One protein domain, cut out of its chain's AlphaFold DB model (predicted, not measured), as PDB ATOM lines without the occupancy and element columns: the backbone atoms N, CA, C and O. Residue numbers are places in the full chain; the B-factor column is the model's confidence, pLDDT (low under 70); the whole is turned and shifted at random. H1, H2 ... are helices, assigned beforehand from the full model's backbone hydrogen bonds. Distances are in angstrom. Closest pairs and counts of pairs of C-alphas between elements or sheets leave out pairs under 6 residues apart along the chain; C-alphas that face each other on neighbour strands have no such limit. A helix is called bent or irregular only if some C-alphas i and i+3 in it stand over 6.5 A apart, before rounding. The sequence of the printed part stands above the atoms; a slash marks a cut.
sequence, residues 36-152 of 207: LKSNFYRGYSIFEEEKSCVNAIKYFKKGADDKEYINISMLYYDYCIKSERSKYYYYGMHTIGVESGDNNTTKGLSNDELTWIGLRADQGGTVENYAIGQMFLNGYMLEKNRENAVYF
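This is residues 36 to 152 of the 207 residues of an uncharacterized protein of Vibrio genomosp. F6 (UniProt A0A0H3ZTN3). Two groups of helices meet side-on: at one end H1, H2 and H3 form a triangular up-and-down bundle, and at the other H7 has H8 running back along it and H6 crossing it steeply. H3 of the bundle and H7 of the second group join the two near the middle, while H4 folds back beside H3 and the short H5 packs on H7. The printed part has 117 residues with eight named helices, H1 to H8 in order along the chain, and no named strand; its class is all helix. It is compact, with a radius of gyration of the C-alphas of 13.5 A, and rounded, spanning 36 by 29 by 29 A.

H1, residues 39 to 50, begins at C-alpha 39 (6.077, -38.475, 19.531) and is 16.4 A long from first to last C-alpha. H2, residues 53 to 65, measures 17.4 A, and H3, residues 70 to 80, measures 15.1 A. H4 is residues 84 to 93, 14.7 A, and H5 is residues 97 to 100, 5.2 A. H6, residues 111 to 121, is 15.2 A long. H7, residues 126 to 138, is 18.9 A long and begins at C-alpha 126 (-8.091, -52.062, 21.497). H8, residues 146 to 152, measures 10.0 A and ends at C-alpha 152 (-14.050, -53.119, 28.531). H2 is irregular, but only just, with C-alphas 55 and 58 6.6 A apart; H4 is irregular, with C-alphas 85 and 88 7.2 A apart.

H1, H2 and H3 are a bundle, up and down, each running against the one before. H1 and H2 form a hairpin and touch at a shallow tilt of 10 degrees; their closest C-alphas, of Gly 43 and Ala 56, are 4.4 A apart. H2 and H3 form a hairpin at a shallow tilt of 31 degrees, closest at the C-alphas of Phe 60 and Ser 73, 4.7 A. H3 and H4, also a hairpin, only just touch, with 3 pairs of C-alphas within 8 A, the closest those of Met 74 and Met 93, 6.8 A. The hub is H7, touching H3, H5, H6 and H8. With residues 127 to 131 alone it touches H3 at a steep tilt of 56 degrees; the C-alphas of Leu 75 and Val 127, the closest, are 6.7 A apart. H5 comes closest to H7 at the C-alphas of Val 98 and Met 135, 5.8 A. H6 touches residues 127 to 132 of H7 alone, at a steep tilt of 67 degrees, closest at the C-alphas of Ile 117 and Glu 128, 5.0 A. H7 and H8 form a hairpin at a shallow tilt of 7 degrees; the C-alphas of Gly 133 and Ala 149, the closest, are 4.2 A apart. H1 and H8 are apart. Every O i to N i+4 pair is within hydrogen-bond range in H1, H3, H6 and H8, against 7 of 9 in H2, 8 of 9 in H7 and 2 of 6 in H4, where 3 of 7 O i to N i+3 pairs are; H5 is too short for an O i to N i+4 pair.

The two C-alphas farthest apart, of Lys 37 and Glu 147, are 36.6 A apart. The printed part has no cut and no long link; the links H5 to H6 and H7 to H8 are short, the others tight. Mean pLDDT of the printed part is 88.3, and residues 83 to 92 and 103 to 107 are under 70.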
ATOM      1  N   LEU A  36      -0.700 -32.851  18.632       97.31
ATOM      2  CA  LEU A  36      -0.561 -33.139  17.200       97.31
ATOM      3  C   LEU A  36       0.900 -33.136  16.707       97.31
ATOM      4  O   LEU A  36       1.179 -33.648  15.622       97.31
ATOM      5  N   LYS A  37       1.838 -32.583  17.488       97.44
ATOM      6  CA  LYS A  37       3.286 -32.592  17.210       97.44
ATOM      7  C   LYS A  37       4.052 -33.662  17.996       97.44
ATOM      8  O   LYS A  37       5.250 -33.822  17.771       97.44
ATOM      9  N   SER A  38       3.378 -34.375  18.897       97.56
ATOM     10  CA  SER A  38       4.011 -35.294  19.841       97.56
ATOM     11  C   SER A  38       4.620 -36.535  19.192       97.56
ATOM     12  O   SER A  38       4.188 -37.000  18.128       97.56
ATOM     13  N   ASN A  39       5.581 -37.150  19.889       98.19
ATOM     14  CA  ASN A  39       6.077 -38.475  19.531       98.19
ATOM     15  C   ASN A  39       4.938 -39.500  19.547       98.19
ATOM     16  O   ASN A  39       4.856 -40.310  18.627       98.19
ATOM     17  N   PHE A  40       4.019 -39.431  20.521       97.88
ATOM     18  CA  PHE A  40       2.843 -40.300  20.550       97.88
ATOM     19  C   PHE A  40       2.043 -40.220  19.243       97.88
ATOM     20  O   PHE A  40       1.864 -41.230  18.563       97.88
ATOM     21  N   TYR A  41       1.602 -39.019  18.862       98.25
ATOM     22  CA  TYR A  41       0.734 -38.827  17.702       98.25
ATOM     23  C   TYR A  41       1.443 -39.186  16.392       98.25
ATOM     24  O   TYR A  41       0.837 -39.784  15.497       98.25
ATOM     25  N   ARG A  42       2.754 -38.915  16.290       98.44
ATOM     26  CA  ARG A  42       3.564 -39.368  15.149       98.44
ATOM     27  C   ARG A  42       3.668 -40.894  15.092       98.44
ATOM     28  O   ARG A  42       3.518 -41.457  14.009       98.44
ATOM     29  N   GLY A  43       3.894 -41.548  16.231       98.25
ATOM     30  CA  GLY A  43       3.925 -43.006  16.347       98.25
ATOM     31  C   GLY A  43       2.596 -43.640  15.955       98.25
ATOM     32  O   GLY A  43       2.575 -44.555  15.136       98.25
ATOM     33  N   TYR A  44       1.486 -43.101  16.459       98.19
ATOM     34  CA  TYR A  44       0.151 -43.594  16.144       98.19
ATOM     35  C   TYR A  44      -0.225 -43.378  14.673       98.19
ATOM     36  O   TYR A  44      -0.793 -44.271  14.052       98.19
ATOM     37  N   SER A  45       0.148 -42.239  14.081       98.12
ATOM     38  CA  SER A  45      -0.078 -41.987  12.651       98.12
ATOM     39  C   SER A  45       0.588 -43.060  11.778       98.12
ATOM     40  O   SER A  45      -0.043 -43.594  10.875       98.12
ATOM     41  N   ILE A  46       1.836 -43.427  12.098       98.38
ATOM     42  CA  ILE A  46       2.577 -44.504  11.417       98.38
ATOM     43  C   ILE A  46       1.936 -45.873  11.689       98.38
ATOM     44  O   ILE A  46       1.793 -46.676  10.773       98.38
ATOM     45  N   PHE A  47       1.524 -46.137  12.932       97.06
ATOM     46  CA  PHE A  47       0.835 -47.375  13.303       97.06
ATOM     47  C   PHE A  47      -0.461 -47.576  12.503       97.06
ATOM     48  O   PHE A  47      -0.708 -48.675  12.012       97.06
ATOM     49  N   GLU A  48      -1.263 -46.523  12.327       95.88
ATOM     50  CA  GLU A  48      -2.505 -46.577  11.552       95.88
ATOM     51  C   GLU A  48      -2.286 -46.630  10.038       95.88
ATOM     52  O   GLU A  48      -3.087 -47.258   9.347       95.88
ATOM     53  N   GLU A  49      -1.235 -45.995   9.520       97.38
ATOM     54  CA  GLU A  49      -0.875 -46.020   8.098       97.38
ATOM     55  C   GLU A  49      -0.330 -47.398   7.685       97.38
ATOM     56  O   GLU A  49      -0.806 -47.997   6.722       97.38
ATOM     57  N   GLU A  50       0.616 -47.946   8.452       97.31
ATOM     58  CA  GLU A  50       1.276 -49.227   8.156       97.31
ATOM     59  C   GLU A  50       0.520 -50.455   8.696       97.31
ATOM     60  O   GLU A  50       0.897 -51.588   8.393       97.31
ATOM     61  N   LYS A  51      -0.490 -50.253   9.558       95.25
ATOM     62  CA  LYS A  51      -1.127 -51.299  10.392       95.25
ATOM     63  C   LYS A  51      -0.100 -52.168  11.136       95.25
ATOM     64  O   LYS A  51      -0.266 -53.379  11.290       95.25
ATOM     65  N   SER A  52       0.985 -51.538  11.592       94.00
ATOM     66  CA  SER A  52       2.183 -52.214  12.090       94.00
ATOM     67  C   SER A  52       2.861 -51.453  13.225       94.00
ATOM     68  O   SER A  52       3.021 -50.236  13.198       94.00
ATOM     69  N   CYS A  53       3.342 -52.197  14.221       93.25
ATOM     70  CA  CYS A  53       4.152 -51.647  15.307       93.25
ATOM     71  C   CYS A  53       5.610 -51.361  14.910       93.25
ATOM     72  O   CYS A  53       6.292 -50.649  15.643       93.25
ATOM     73  N   VAL A  54       6.112 -51.912  13.793       94.00
ATOM     74  CA  VAL A  54       7.558 -51.968  13.486       94.00
ATOM     75  C   VAL A  54       8.208 -50.582  13.464       94.00
ATOM     76  O   VAL A  54       9.215 -50.371  14.141       94.00
ATOM     77  N   ASN A  55       7.619 -49.618  12.751       95.31
ATOM     78  CA  ASN A  55       8.142 -48.252  12.695       95.31
ATOM     79  C   ASN A  55       7.566 -47.329  13.780       95.31
ATOM     80  O   ASN A  55       8.212 -46.340  14.138       95.31
ATOM     81  N   ALA A  56       6.393 -47.656  14.326       97.50
ATOM     82  CA  ALA A  56       5.706 -46.873  15.350       97.50
ATOM     83  C   ALA A  56       6.335 -47.008  16.751       97.50
ATOM     84  O   ALA A  56       6.463 -46.018  17.472       97.50
ATOM     85  N   ILE A  57       6.794 -48.210  17.125       94.88
ATOM     86  CA  ILE A  57       7.234 -48.542  18.494       94.88
ATOM     87  C   ILE A  57       8.341 -47.621  19.029       94.88
ATOM     88  O   ILE A  57       8.339 -47.281  20.211       94.88
ATOM     89  N   LYS A  58       9.258 -47.151  18.171       95.56
ATOM     90  CA  LYS A  58      10.332 -46.218  18.562       95.56
ATOM     91  C   LYS A  58       9.802 -44.858  19.033       95.56
ATOM     92  O   LYS A  58      10.418 -44.235  19.892       95.56
ATOM     93  N   TYR A  59       8.663 -44.416  18.499       97.69
ATOM     94  CA  TYR A  59       8.024 -43.158  18.872       97.69
ATOM     95  C   TYR A  59       7.223 -43.295  20.166       97.69
ATOM     96  O   TYR A  59       7.353 -42.443  21.037       97.69
ATOM     97  N   PHE A  60       6.487 -44.399  20.348       95.38
ATOM     98  CA  PHE A  60       5.836 -44.706  21.629       95.38
ATOM     99  C   PHE A  60       6.865 -44.835  22.760       95.38
ATOM    100  O   PHE A  60       6.686 -44.255  23.829       95.38
ATOM    101  N   LYS A  61       8.005 -45.491  22.484       93.25
ATOM    102  CA  LYS A  61       9.149 -45.539  23.405       93.25
ATOM    103  C   LYS A  61       9.622 -44.135  23.773       93.25
ATOM    104  O   LYS A  61       9.764 -43.830  24.950       93.25
ATOM    105  N   LYS A  62       9.856 -43.285  22.770       94.38
ATOM    106  CA  LYS A  62      10.364 -41.928  22.978       94.38
ATOM    107  C   LYS A  62       9.378 -41.052  23.754       94.38
ATOM    108  O   LYS A  62       9.805 -40.366  24.671       94.38
ATOM    109  N   GLY A  63       8.079 -41.131  23.460       93.50
ATOM    110  CA  GLY A  63       7.043 -40.440  24.234       93.50
ATOM    111  C   GLY A  63       7.008 -40.890  25.700       93.50
ATOM    112  O   GLY A  63       6.911 -40.059  26.600       93.50
ATOM    113  N   ALA A  64       7.180 -42.190  25.961       90.00
ATOM    114  CA  ALA A  64       7.301 -42.719  27.318       90.00
ATOM    115  C   ALA A  64       8.575 -42.222  28.032       90.00
ATOM    116  O   ALA A  64       8.491 -41.735  29.159       90.00
ATOM    117  N   ASP A  65       9.735 -42.298  27.368       89.31
ATOM    118  CA  ASP A  65      11.030 -41.854  27.902       89.31
ATOM    119  C   ASP A  65      11.025 -40.340  28.223       89.31
ATOM    120  O   ASP A  65      11.461 -39.926  29.299       89.31
ATOM    121  N   ASP A  66      10.481 -39.518  27.316       90.88
ATOM    122  CA  ASP A  66      10.384 -38.054  27.437       90.88
ATOM    123  C   ASP A  66       9.212 -37.597  28.345       90.88
ATOM    124  O   ASP A  66       9.055 -36.403  28.618       90.88
ATOM    125  N   LYS A  67       8.383 -38.531  28.844       89.00
ATOM    126  CA  LYS A  67       7.164 -38.279  29.649       89.00
ATOM    127  C   LYS A  67       6.134 -37.379  28.948       89.00
ATOM    128  O   LYS A  67       5.487 -36.525  29.576       89.00
ATOM    129  N   GLU A  68       5.993 -37.586  27.645       90.94
ATOM    130  CA  GLU A  68       5.059 -36.932  26.734       90.94
ATOM    131  C   GLU A  68       3.837 -37.838  26.506       90.94
ATOM    132  O   GLU A  68       3.974 -38.965  26.023       90.94
ATOM    133  N   TYR A  69       2.648 -37.348  26.887       93.38
ATOM    134  CA  TYR A  69       1.378 -38.096  26.866       93.38
ATOM    135  C   TYR A  69       1.565 -39.532  27.388       93.38
ATOM    136  O   TYR A  69       1.337 -40.528  26.700       93.38
ATOM    137  N   ILE A  70       2.138 -39.609  28.595       90.31
ATOM    138  CA  ILE A  70       2.838 -40.793  29.095       90.31
ATOM    139  C   ILE A  70       1.934 -42.023  29.202       90.31
ATOM    140  O   ILE A  70       2.406 -43.125  28.938       90.31
ATOM    141  N   ASN A  71       0.646 -41.862  29.521       92.00
ATOM    142  CA  ASN A  71      -0.258 -42.997  29.687       92.00
ATOM    143  C   ASN A  71      -0.431 -43.713  28.344       92.00
ATOM    144  O   ASN A  71      -0.149 -44.904  28.234       92.00
ATOM    145  N   ILE A  72      -0.817 -42.974  27.300       95.38
ATOM    146  CA  ILE A  72      -1.040 -43.539  25.962       95.38
ATOM    147  C   ILE A  72       0.275 -43.929  25.270       95.38
ATOM    148  O   ILE A  72       0.321 -44.969  24.617       95.38
ATOM    149  N   SER A  73       1.371 -43.187  25.482       94.62
ATOM    150  CA  SER A  73       2.712 -43.570  25.014       94.62
ATOM    151  C   SER A  73       3.153 -44.921  25.583       94.62
ATOM    152  O   SER A  73       3.636 -45.775  24.838       94.62
ATOM    153  N   MET A  74       2.958 -45.150  26.885       92.06
ATOM    154  CA  MET A  74       3.335 -46.409  27.528       92.06
ATOM    155  C   MET A  74       2.388 -47.559  27.184       92.06
ATOM    156  O   MET A  74       2.867 -48.653  26.897       92.06
ATOM    157  N   LEU A  75       1.079 -47.307  27.113       93.81
ATOM    158  CA  LEU A  75       0.077 -48.280  26.667       93.81
ATOM    159  C   LEU A  75       0.344 -48.784  25.239       93.81
ATOM    160  O   LEU A  75       0.366 -49.991  25.002       93.81
ATOM    161  N   TYR A  76       0.617 -47.885  24.289       95.50
ATOM    162  CA  TYR A  76       0.946 -48.282  22.916       95.50
ATOM    163  C   TYR A  76       2.325 -48.934  22.792       95.50
ATOM    164  O   TYR A  76       2.506 -49.840  21.975       95.50
ATOM    165  N   TYR A  77       3.298 -48.527  23.611       92.88
ATOM    166  CA  TYR A  77       4.584 -49.215  23.663       92.88
ATOM    167  C   TYR A  77       4.437 -50.650  24.192       92.88
ATOM    168  O   TYR A  77       4.979 -51.571  23.583       92.88
ATOM    169  N   ASP A  78       3.661 -50.852  25.262       91.25
ATOM    170  CA  ASP A  78       3.357 -52.164  25.841       91.25
ATOM    171  C   ASP A  78       2.583 -53.065  24.859       91.25
ATOM    172  O   ASP A  78       2.976 -54.208  24.628       91.25
ATOM    173  N   TYR A  79       1.562 -52.526  24.183       92.69
ATOM    174  CA  TYR A  79       0.842 -53.215  23.104       92.69
ATOM    175  C   TYR A  79       1.769 -53.676  21.964       92.69
ATOM    176  O   TYR A  79       1.589 -54.757  21.396       92.69
ATOM    177  N   CYS A  80       2.787 -52.876  21.634       91.62
ATOM    178  CA  CYS A  80       3.731 -53.184  20.564       91.62
ATOM    179  C   CYS A  80       4.908 -54.090  20.978       91.62
ATOM    180  O   CYS A  80       5.440 -54.805  20.122       91.62
ATOM    181  N   ILE A  81       5.342 -54.096  22.245       84.50
ATOM    182  CA  ILE A  81       6.511 -54.866  22.705       84.50
ATOM    183  C   ILE A  81       6.159 -56.326  23.036       84.50
ATOM    184  O   ILE A  81       6.168 -56.769  24.182       84.50
ATOM    185  N   LYS A  82       5.932 -57.121  21.985       70.75
ATOM    186  CA  LYS A  82       5.697 -58.579  22.037       70.75
ATOM    187  C   LYS A  82       6.956 -59.386  22.433       70.75
ATOM    188  O   LYS A  82       7.389 -60.264  21.690       70.75
ATOM    189  N   SER A  83       7.624 -59.039  23.539       61.88
ATOM    190  CA  SER A  83       8.867 -59.695  23.978       61.88
ATOM    191  C   SER A  83       9.128 -59.604  25.485       61.88
ATOM    192  O   SER A  83       8.865 -58.583  26.117       61.88
ATOM    193  N   GLU A  84       9.806 -60.620  26.023       51.75
ATOM    194  CA  GLU A  84      10.247 -60.727  27.425       51.75
ATOM    195  C   GLU A  84      11.183 -59.593  27.900       51.75
ATOM    196  O   GLU A  84      11.355 -59.381  29.102       51.75
ATOM    197  N   ARG A  85      11.769 -58.804  26.983       54.72
ATOM    198  CA  ARG A  85      12.611 -57.641  27.342       54.72
ATOM    199  C   ARG A  85      11.823 -56.495  27.992       54.72
ATOM    200  O   ARG A  85      12.436 -55.551  28.488       54.72
ATOM    201  N   SER A  86      10.493 -56.570  28.038       53.91
ATOM    202  CA  SER A  86       9.633 -55.583  28.700       53.91
ATOM    203  C   SER A  86       9.767 -55.540  30.230       53.91
ATOM    204  O   SER A  86       9.201 -54.641  30.846       53.91
ATOM    205  N   LYS A  87      10.547 -56.431  30.869       52.59
ATOM    206  CA  LYS A  87      10.737 -56.467  32.337       52.59
ATOM    207  C   LYS A  87      11.099 -55.108  32.964       52.59
ATOM    208  O   LYS A  87      10.636 -54.814  34.059       52.59
ATOM    209  N   TYR A  88      11.864 -54.260  32.272       55.81
ATOM    210  CA  TYR A  88      12.153 -52.890  32.730       55.81
ATOM    211  C   TYR A  88      10.993 -51.903  32.506       55.81
ATOM    212  O   TYR A  88      10.822 -50.975  33.292       55.81
ATOM    213  N   TYR A  89      10.169 -52.117  31.477       63.78
ATOM    214  CA  TYR A  89       8.991 -51.296  31.186       63.78
ATOM    215  C   TYR A  89       7.802 -51.591  32.104       63.78
ATOM    216  O   TYR A  89       7.064 -50.661  32.417       63.78
ATOM    217  N   TYR A  90       7.661 -52.817  32.623       63.19
ATOM    218  CA  TYR A  90       6.672 -53.124  33.669       63.19
ATOM    219  C   TYR A  90       6.790 -52.192  34.879       63.19
ATOM    220  O   TYR A  90       5.777 -51.683  35.351       63.19
ATOM    221  N   TYR A  91       8.013 -51.905  35.341       62.31
ATOM    222  CA  TYR A  91       8.227 -50.986  36.464       62.31
ATOM    223  C   TYR A  91       7.728 -49.570  36.175       62.31
ATOM    224  O   TYR A  91       7.110 -48.964  37.042       62.31
ATOM    225  N   GLY A  92       7.944 -49.057  34.960       68.69
ATOM    226  CA  GLY A  92       7.382 -47.768  34.555       68.69
ATOM    227  C   GLY A  92       5.859 -47.816  34.386       68.69
ATOM    228  O   GLY A  92       5.178 -46.843  34.687       68.69
ATOM    229  N   MET A  93       5.304 -48.950  33.955       78.62
ATOM    230  CA  MET A  93       3.867 -49.094  33.713       78.62
ATOM    231  C   MET A  93       3.044 -48.980  35.003       78.62
ATOM    232  O   MET A  93       1.997 -48.350  35.003       78.62
ATOM    233  N   HIS A  94       3.560 -49.454  36.139       75.75
ATOM    234  CA  HIS A  94       2.938 -49.213  37.449       75.75
ATOM    235  C   HIS A  94       3.008 -47.745  37.927       75.75
ATOM    236  O   HIS A  94       2.498 -47.439  39.000       75.75
ATOM    237  N   THR A  95       3.628 -46.834  37.162       72.88
ATOM    238  CA  THR A  95       3.721 -45.397  37.492       72.88
ATOM    239  C   THR A  95       2.804 -44.496  36.657       72.88
ATOM    240  O   THR A  95       2.728 -43.303  36.949       72.88
ATOM    241  N   ILE A  96       2.091 -45.028  35.652       82.25
ATOM    242  CA  ILE A  96       1.083 -44.255  34.903       82.25
ATOM    243  C   ILE A  96      -0.279 -44.311  35.603       82.25
ATOM    244  O   ILE A  96      -0.669 -45.357  36.124       82.25
ATOM    245  N   GLY A  97      -1.022 -43.199  35.592       83.44
ATOM    246  CA  GLY A  97      -2.269 -43.047  36.355       83.44
ATOM    247  C   GLY A  97      -3.354 -44.064  35.987       83.44
ATOM    248  O   GLY A  97      -4.047 -44.565  36.867       83.44
ATOM    249  N   VAL A  98      -3.446 -44.441  34.704       83.69
ATOM    250  CA  VAL A  98      -4.376 -45.488  34.228       83.69
ATOM    251  C   VAL A  98      -4.158 -46.828  34.949       83.69
ATOM    252  O   VAL A  98      -5.122 -47.517  35.265       83.69
ATOM    253  N   GLU A  99      -2.905 -47.187  35.229       84.19
ATOM    254  CA  GLU A  99      -2.518 -48.486  35.796       84.19
ATOM    255  C   GLU A  99      -2.416 -48.458  37.324       84.19
ATOM    256  O   GLU A  99      -2.838 -49.407  37.984       84.19
ATOM    257  N   SER A 100      -1.876 -47.375  37.895       80.69
ATOM    258  CA  SER A 100      -1.725 -47.210  39.348       80.69
ATOM    259  C   SER A 100      -3.033 -46.841  40.048       80.69
ATOM    260  O   SER A 100      -3.212 -47.143  41.227       80.69
ATOM    261  N   GLY A 101      -3.927 -46.143  39.342       75.88
ATOM    262  CA  GLY A 101      -5.081 -45.467  39.922       75.88
ATOM    263  C   GLY A 101      -4.744 -44.257  40.801       75.88
ATOM    264  O   GLY A 101      -5.652 -43.666  41.385       75.88
ATOM    265  N   ASP A 102      -3.467 -43.875  40.911       71.19
ATOM    266  CA  ASP A 102      -3.037 -42.779  41.774       71.19
ATOM    267  C   ASP A 102      -3.140 -41.424  41.057       71.19
ATOM    268  O   ASP A 102      -2.447 -41.131  40.082       71.19
ATOM    269  N   ASN A 103      -3.988 -40.550  41.597       64.19
ATOM    270  CA  ASN A 103      -4.102 -39.161  41.159       64.19
ATOM    271  C   ASN A 103      -2.844 -38.329  41.493       64.19
ATOM    272  O   ASN A 103      -2.644 -37.269  40.904       64.19
ATOM    273  N   ASN A 104      -1.989 -38.800  42.412       57.16
ATOM    274  CA  ASN A 104      -0.810 -38.086  42.905       57.16
ATOM    275  C   ASN A 104       0.508 -38.444  42.192       57.16
ATOM    276  O   ASN A 104       1.520 -37.796  42.475       57.16
ATOM    277  N   THR A 105       0.541 -39.388  41.237       54.25
ATOM    278  CA  THR A 105       1.757 -39.733  40.458       54.25
ATOM    279  C   THR A 105       2.158 -38.663  39.422       54.25
ATOM    280  O   THR A 105       2.371 -38.934  38.247       54.25
ATOM    281  N   THR A 106       2.331 -37.416  39.869       46.00
ATOM    282  CA  THR A 106       3.011 -36.252  39.247       46.00
ATOM    283  C   THR A 106       2.621 -35.777  37.837       46.00
ATOM    284  O   THR A 106       3.063 -34.698  37.454       46.00
ATOM    285  N   LYS A 107       1.775 -36.491  37.088       55.66
ATOM    286  CA  LYS A 107       1.043 -36.032  35.893       55.66
ATOM    287  C   LYS A 107      -0.188 -36.930  35.718       55.66
ATOM    288  O   LYS A 107      -0.077 -38.036  35.195       55.66
ATOM    289  N   GLY A 108      -1.351 -36.460  36.174       73.44
ATOM    290  CA  GLY A 108      -2.626 -37.108  35.858       73.44
ATOM    291  C   GLY A 108      -2.900 -37.113  34.351       73.44
ATOM    292  O   GLY A 108      -2.279 -36.355  33.601       73.44
ATOM    293  N   LEU A 109      -3.823 -37.972  33.919       84.00
ATOM    294  CA  LEU A 109      -4.236 -38.114  32.523       84.00
ATOM    295  C   LEU A 109      -4.651 -36.749  31.942       84.00
ATOM    296  O   LEU A 109      -5.591 -36.123  32.430       84.00
ATOM    297  N   SER A 110      -3.924 -36.262  30.934       90.50
ATOM    298  CA  SER A 110      -4.182 -34.947  30.334       90.50
ATOM    299  C   SER A 110      -5.499 -34.922  29.556       90.50
ATOM    300  O   SER A 110      -6.008 -35.961  29.140       90.50
ATOM    301  N   ASN A 111      -6.045 -33.728  29.294       92.31
ATOM    302  CA  ASN A 111      -7.269 -33.586  28.494       92.31
ATOM    303  C   ASN A 111      -7.126 -34.220  27.099       92.31
ATOM    304  O   ASN A 111      -8.077 -34.838  26.622       92.31
ATOM    305  N   ASP A 112      -5.946 -34.114  26.474       95.75
ATOM    306  CA  ASP A 112      -5.669 -34.750  25.184       95.75
ATOM    307  C   ASP A 112      -5.669 -36.287  25.305       95.75
ATOM    308  O   ASP A 112      -6.264 -36.959  24.468       95.75
ATOM    309  N   GLU A 113      -5.078 -36.857  26.365       95.00
ATOM    310  CA  GLU A 113      -5.112 -38.307  26.635       95.00
ATOM    311  C   GLU A 113      -6.523 -38.816  26.966       95.00
ATOM    312  O   GLU A 113      -6.917 -39.869  26.474       95.00
ATOM    313  N   LEU A 114      -7.301 -38.077  27.763       94.19
ATOM    314  CA  LEU A 114      -8.705 -38.385  28.069       94.19
ATOM    315  C   LEU A 114      -9.558 -38.393  26.797       94.19
ATOM    316  O   LEU A 114     -10.311 -39.333  26.549       94.19
ATOM    317  N   THR A 115      -9.401 -37.355  25.974       95.81
ATOM    318  CA  THR A 115     -10.079 -37.216  24.679       95.81
ATOM    319  C   THR A 115      -9.671 -38.332  23.727       95.81
ATOM    320  O   THR A 115     -10.523 -38.905  23.052       95.81
ATOM    321  N   TRP A 116      -8.384 -38.689  23.711       97.81
ATOM    322  CA  TRP A 116      -7.877 -39.803  22.921       97.81
ATOM    323  C   TRP A 116      -8.503 -41.131  23.349       97.81
ATOM    324  O   TRP A 116      -9.054 -41.846  22.513       97.81
ATOM    325  N   ILE A 117      -8.463 -41.433  24.651       97.44
ATOM    326  CA  ILE A 117      -8.990 -42.676  25.218       97.44
ATOM    327  C   ILE A 117     -10.484 -42.823  24.917       97.44
ATOM    328  O   ILE A 117     -10.889 -43.862  24.401       97.44
ATOM    329  N   GLY A 118     -11.284 -41.778  25.144       96.56
ATOM    330  CA  GLY A 118     -12.711 -41.793  24.815       96.56
ATOM    331  C   GLY A 118     -12.971 -42.001  23.320       96.56
ATOM    332  O   GLY A 118     -13.576 -42.998  22.927       96.56
ATOM    333  N   LEU A 119     -12.454 -41.106  22.467       97.06
ATOM    334  CA  LEU A 119     -12.757 -41.120  21.031       97.06
ATOM    335  C   LEU A 119     -12.255 -42.375  20.308       97.06
ATOM    336  O   LEU A 119     -12.858 -42.783  19.313       97.06
ATOM    337  N   ARG A 120     -11.156 -42.989  20.761       97.56
ATOM    338  CA  ARG A 120     -10.679 -44.251  20.185       97.56
ATOM    339  C   ARG A 120     -11.421 -45.454  20.740       97.56
ATOM    340  O   ARG A 120     -11.736 -46.334  19.946       97.56
ATOM    341  N   ALA A 121     -11.773 -45.499  22.027       97.31
ATOM    342  CA  ALA A 121     -12.609 -46.578  22.557       97.31
ATOM    343  C   ALA A 121     -13.979 -46.637  21.853       97.31
ATOM    344  O   ALA A 121     -14.390 -47.720  21.434       97.31
ATOM    345  N   ASP A 122     -14.606 -45.481  21.599       96.62
ATOM    346  CA  ASP A 122     -15.843 -45.356  20.806       96.62
ATOM    347  C   ASP A 122     -15.692 -45.890  19.364       96.62
ATOM    348  O   ASP A 122     -16.658 -46.343  18.750       96.62
ATOM    349  N   GLN A 123     -14.469 -45.884  18.821       95.50
ATOM    350  CA  GLN A 123     -14.110 -46.445  17.511       95.50
ATOM    351  C   GLN A 123     -13.677 -47.927  17.577       95.50
ATOM    352  O   GLN A 123     -13.223 -48.478  16.575       95.50
ATOM    353  N   GLY A 124     -13.802 -48.590  18.734       95.12
ATOM    354  CA  GLY A 124     -13.355 -49.975  18.944       95.12
ATOM    355  C   GLY A 124     -11.866 -50.119  19.295       95.12
ATOM    356  O   GLY A 124     -11.310 -51.213  19.194       95.12
ATOM    357  N   GLY A 125     -11.215 -49.031  19.713       97.56
ATOM    358  CA  GLY A 125      -9.796 -48.951  20.065       97.56
ATOM    359  C   GLY A 125      -9.383 -50.008  21.084       97.56
ATOM    360  O   GLY A 125      -9.872 -50.054  22.212       97.56
ATOM    361  N   THR A 126      -8.494 -50.911  20.676       97.56
ATOM    362  CA  THR A 126      -8.091 -52.062  21.497       97.56
ATOM    363  C   THR A 126      -7.298 -51.633  22.731       97.56
ATOM    364  O   THR A 126      -7.508 -52.177  23.813       97.56
ATOM    365  N   VAL A 127      -6.415 -50.645  22.590       97.31
ATOM    366  CA  VAL A 127      -5.566 -50.149  23.683       97.31
ATOM    367  C   VAL A 127      -6.379 -49.284  24.653       97.31
ATOM    368  O   VAL A 127      -6.196 -49.344  25.865       97.31
ATOM    369  N   GLU A 128      -7.347 -48.535  24.142       98.25
ATOM    370  CA  GLU A 128      -8.179 -47.632  24.931       98.25
ATOM    371  C   GLU A 128      -9.286 -48.365  25.691       98.25
ATOM    372  O   GLU A 128      -9.555 -48.032  26.844       98.25
ATOM    373  N   ASN A 129      -9.842 -49.443  25.127       98.62
ATOM    374  CA  ASN A 129     -10.708 -50.357  25.874       98.62
ATOM    375  C   ASN A 129      -9.975 -50.986  27.081       98.62
ATOM    376  O   ASN A 129     -10.587 -51.198  28.124       98.62
ATOM    377  N   TYR A 130      -8.659 -51.225  26.993       97.94
ATOM    378  CA  TYR A 130      -7.873 -51.633  28.164       97.94
ATOM    379  C   TYR A 130      -7.769 -50.508  29.197       97.94
ATOM    380  O   TYR A 130      -8.012 -50.742  30.380       97.94
ATOM    381  N   ALA A 131      -7.458 -49.287  28.749       96.81
ATOM    382  CA  ALA A 131      -7.347 -48.127  29.629       96.81
ATOM    383  C   ALA A 131      -8.649 -47.871  30.406       96.81
ATOM    384  O   ALA A 131      -8.614 -47.764  31.629       96.81
ATOM    385  N   ILE A 132      -9.801 -47.873  29.726       97.75
ATOM    386  CA  ILE A 132     -11.122 -47.729  30.362       97.75
ATOM    387  C   ILE A 132     -11.408 -48.898  31.320       97.75
ATOM    388  O   ILE A 132     -11.933 -48.683  32.413       97.75
ATOM    389  N   GLY A 133     -11.013 -50.125  30.961       97.56
ATOM    390  CA  GLY A 133     -11.092 -51.286  31.850       97.56
ATOM    391  C   GLY A 133     -10.331 -51.079  33.166       97.56
ATOM    392  O   GLY A 133     -10.910 -51.250  34.238       97.56
ATOM    393  N   GLN A 134      -9.069 -50.641  33.097       95.25
ATOM    394  CA  GLN A 134      -8.258 -50.326  34.283       95.25
ATOM    395  C   GLN A 134      -8.828 -49.140  35.081       95.25
ATOM    396  O   GLN A 134      -8.909 -49.212  36.307       95.25
ATOM    397  N   MET A 135      -9.312 -48.090  34.405       94.06
ATOM    398  CA  MET A 135      -9.979 -46.943  35.037       94.06
ATOM    399  C   MET A 135     -11.171 -47.389  35.900       94.06
ATOM    400  O   MET A 135     -11.268 -46.993  37.063       94.06
ATOM    401  N   PHE A 136     -12.017 -48.292  35.387       96.31
ATOM    402  CA  PHE A 136     -13.129 -48.883  36.139       96.31
ATOM    403  C   PHE A 136     -12.702 -49.855  37.257       96.31
ATOM    404  O   PHE A 136     -13.405 -49.944  38.265       96.31
ATOM    405  N   LEU A 137     -11.581 -50.581  37.137       93.31
ATOM    406  CA  LEU A 137     -11.071 -51.452  38.218       93.31
ATOM    407  C   LEU A 137     -10.509 -50.649  39.392       93.31
ATOM    408  O   LEU A 137     -10.730 -50.995  40.560       93.31
ATOM    409  N   ASN A 138      -9.785 -49.583  39.070       90.81
ATOM    410  CA  ASN A 138      -9.057 -48.774  40.033       90.81
ATOM    411  C   ASN A 138      -9.930 -47.673  40.657       90.81
ATOM    412  O   ASN A 138      -9.676 -47.275  41.790       90.81
ATOM    413  N   GLY A 139     -10.983 -47.223  39.966       90.00
ATOM    414  CA  GLY A 139     -11.738 -46.027  40.349       90.00
ATOM    415  C   GLY A 139     -11.045 -44.729  39.910       90.00
ATOM    416  O   GLY A 139     -11.159 -43.703  40.578       90.00
ATOM    417  N   TYR A 140     -10.263 -44.789  38.827       88.88
ATOM    418  CA  TYR A 140      -9.451 -43.682  38.322       88.88
ATOM    419  C   TYR A 140     -10.209 -42.927  37.233       88.88
ATOM    420  O   TYR A 140     -10.508 -43.499  36.186       88.88
ATOM    421  N   MET A 141     -10.544 -41.657  37.481       87.25
ATOM    422  CA  MET A 141     -11.419 -40.796  36.656       87.25
ATOM    423  C   MET A 141     -12.864 -41.302  36.445       87.25
ATOM    424  O   MET A 141     -13.735 -40.511  36.089       87.25
ATOM    425  N   LEU A 142     -13.134 -42.587  36.682       90.19
ATOM    426  CA  LEU A 142     -14.433 -43.251  36.608       90.19
ATOM    427  C   LEU A 142     -14.752 -43.888  37.964       90.19
ATOM    428  O   LEU A 142     -13.847 -44.320  38.675       90.19
ATOM    429  N   GLU A 143     -16.032 -43.980  38.327       92.44
ATOM    430  CA  GLU A 143     -16.440 -44.696  39.540       92.44
ATOM    431  C   GLU A 143     -16.096 -46.190  39.426       92.44
ATOM    432  O   GLU A 143     -16.313 -46.809  38.382       92.44
ATOM    433  N   LYS A 144     -15.557 -46.777  40.500       94.62
ATOM    434  CA  LYS A 144     -15.100 -48.170  40.502       94.62
ATOM    435  C   LYS A 144     -16.256 -49.135  40.220       94.62
ATOM    436  O   LYS A 144     -17.176 -49.261  41.023       94.62
ATOM    437  N   ASN A 145     -16.174 -49.873  39.115       96.56
ATOM    438  CA  ASN A 145     -17.207 -50.813  38.686       96.56
ATOM    439  C   ASN A 145     -16.574 -52.050  38.021       96.56
ATOM    440  O   ASN A 145     -16.067 -51.985  36.901       96.56
ATOM    441  N   ARG A 146     -16.626 -53.201  38.707       94.56
ATOM    442  CA  ARG A 146     -15.993 -54.450  38.241       94.56
ATOM    443  C   ARG A 146     -16.677 -55.049  37.002       94.56
ATOM    444  O   ARG A 146     -16.005 -55.702  36.211       94.56
ATOM    445  N   GLU A 147     -17.973 -54.819  36.806       95.75
ATOM    446  CA  GLU A 147     -18.717 -55.336  35.646       95.75
ATOM    447  C   GLU A 147     -18.338 -54.574  34.371       95.75
ATOM    448  O   GLU A 147     -17.948 -55.185  33.375       95.75
ATOM    449  N   ASN A 148     -18.343 -53.236  34.429       97.31
ATOM    450  CA  ASN A 148     -17.868 -52.384  33.336       97.31
ATOM    451  C   ASN A 148     -16.394 -52.663  33.025       97.31
ATOM    452  O   ASN A 148     -16.024 -52.803  31.861       97.31
ATOM    453  N   ALA A 149     -15.561 -52.807  34.056       96.81
ATOM    454  CA  ALA A 149     -14.174 -53.214  33.892       96.81
ATOM    455  C   ALA A 149     -14.027 -54.511  33.086       96.81
ATOM    456  O   ALA A 149     -13.306 -54.526  32.093       96.81
ATOM    457  N   VAL A 150     -14.731 -55.584  33.470       97.06
ATOM    458  CA  VAL A 150     -14.704 -56.867  32.747       97.06
ATOM    459  C   VAL A 150     -15.207 -56.708  31.313       97.06
ATOM    460  O   VAL A 150     -14.614 -57.288  30.403       97.06
ATOM    461  N   TYR A 151     -16.244 -55.900  31.080       97.81
ATOM    462  CA  TYR A 151     -16.747 -55.604  29.738       97.81
ATOM    463  C   TYR A 151     -15.669 -54.960  28.847       97.81
ATOM    464  O   TYR A 151     -15.320 -55.518  27.803       97.81
ATOM    465  N   PHE A 152     -15.081 -53.844  29.283       98.44
ATOM    466  CA  PHE A 152     -14.050 -53.119  28.531       98.44
ATOM    467  C   PHE A 152     -12.752 -53.936  28.380       98.44
ATOM    468  O   PHE A 152     -12.193 -54.031  27.283       98.44
TER     469      PHE A 152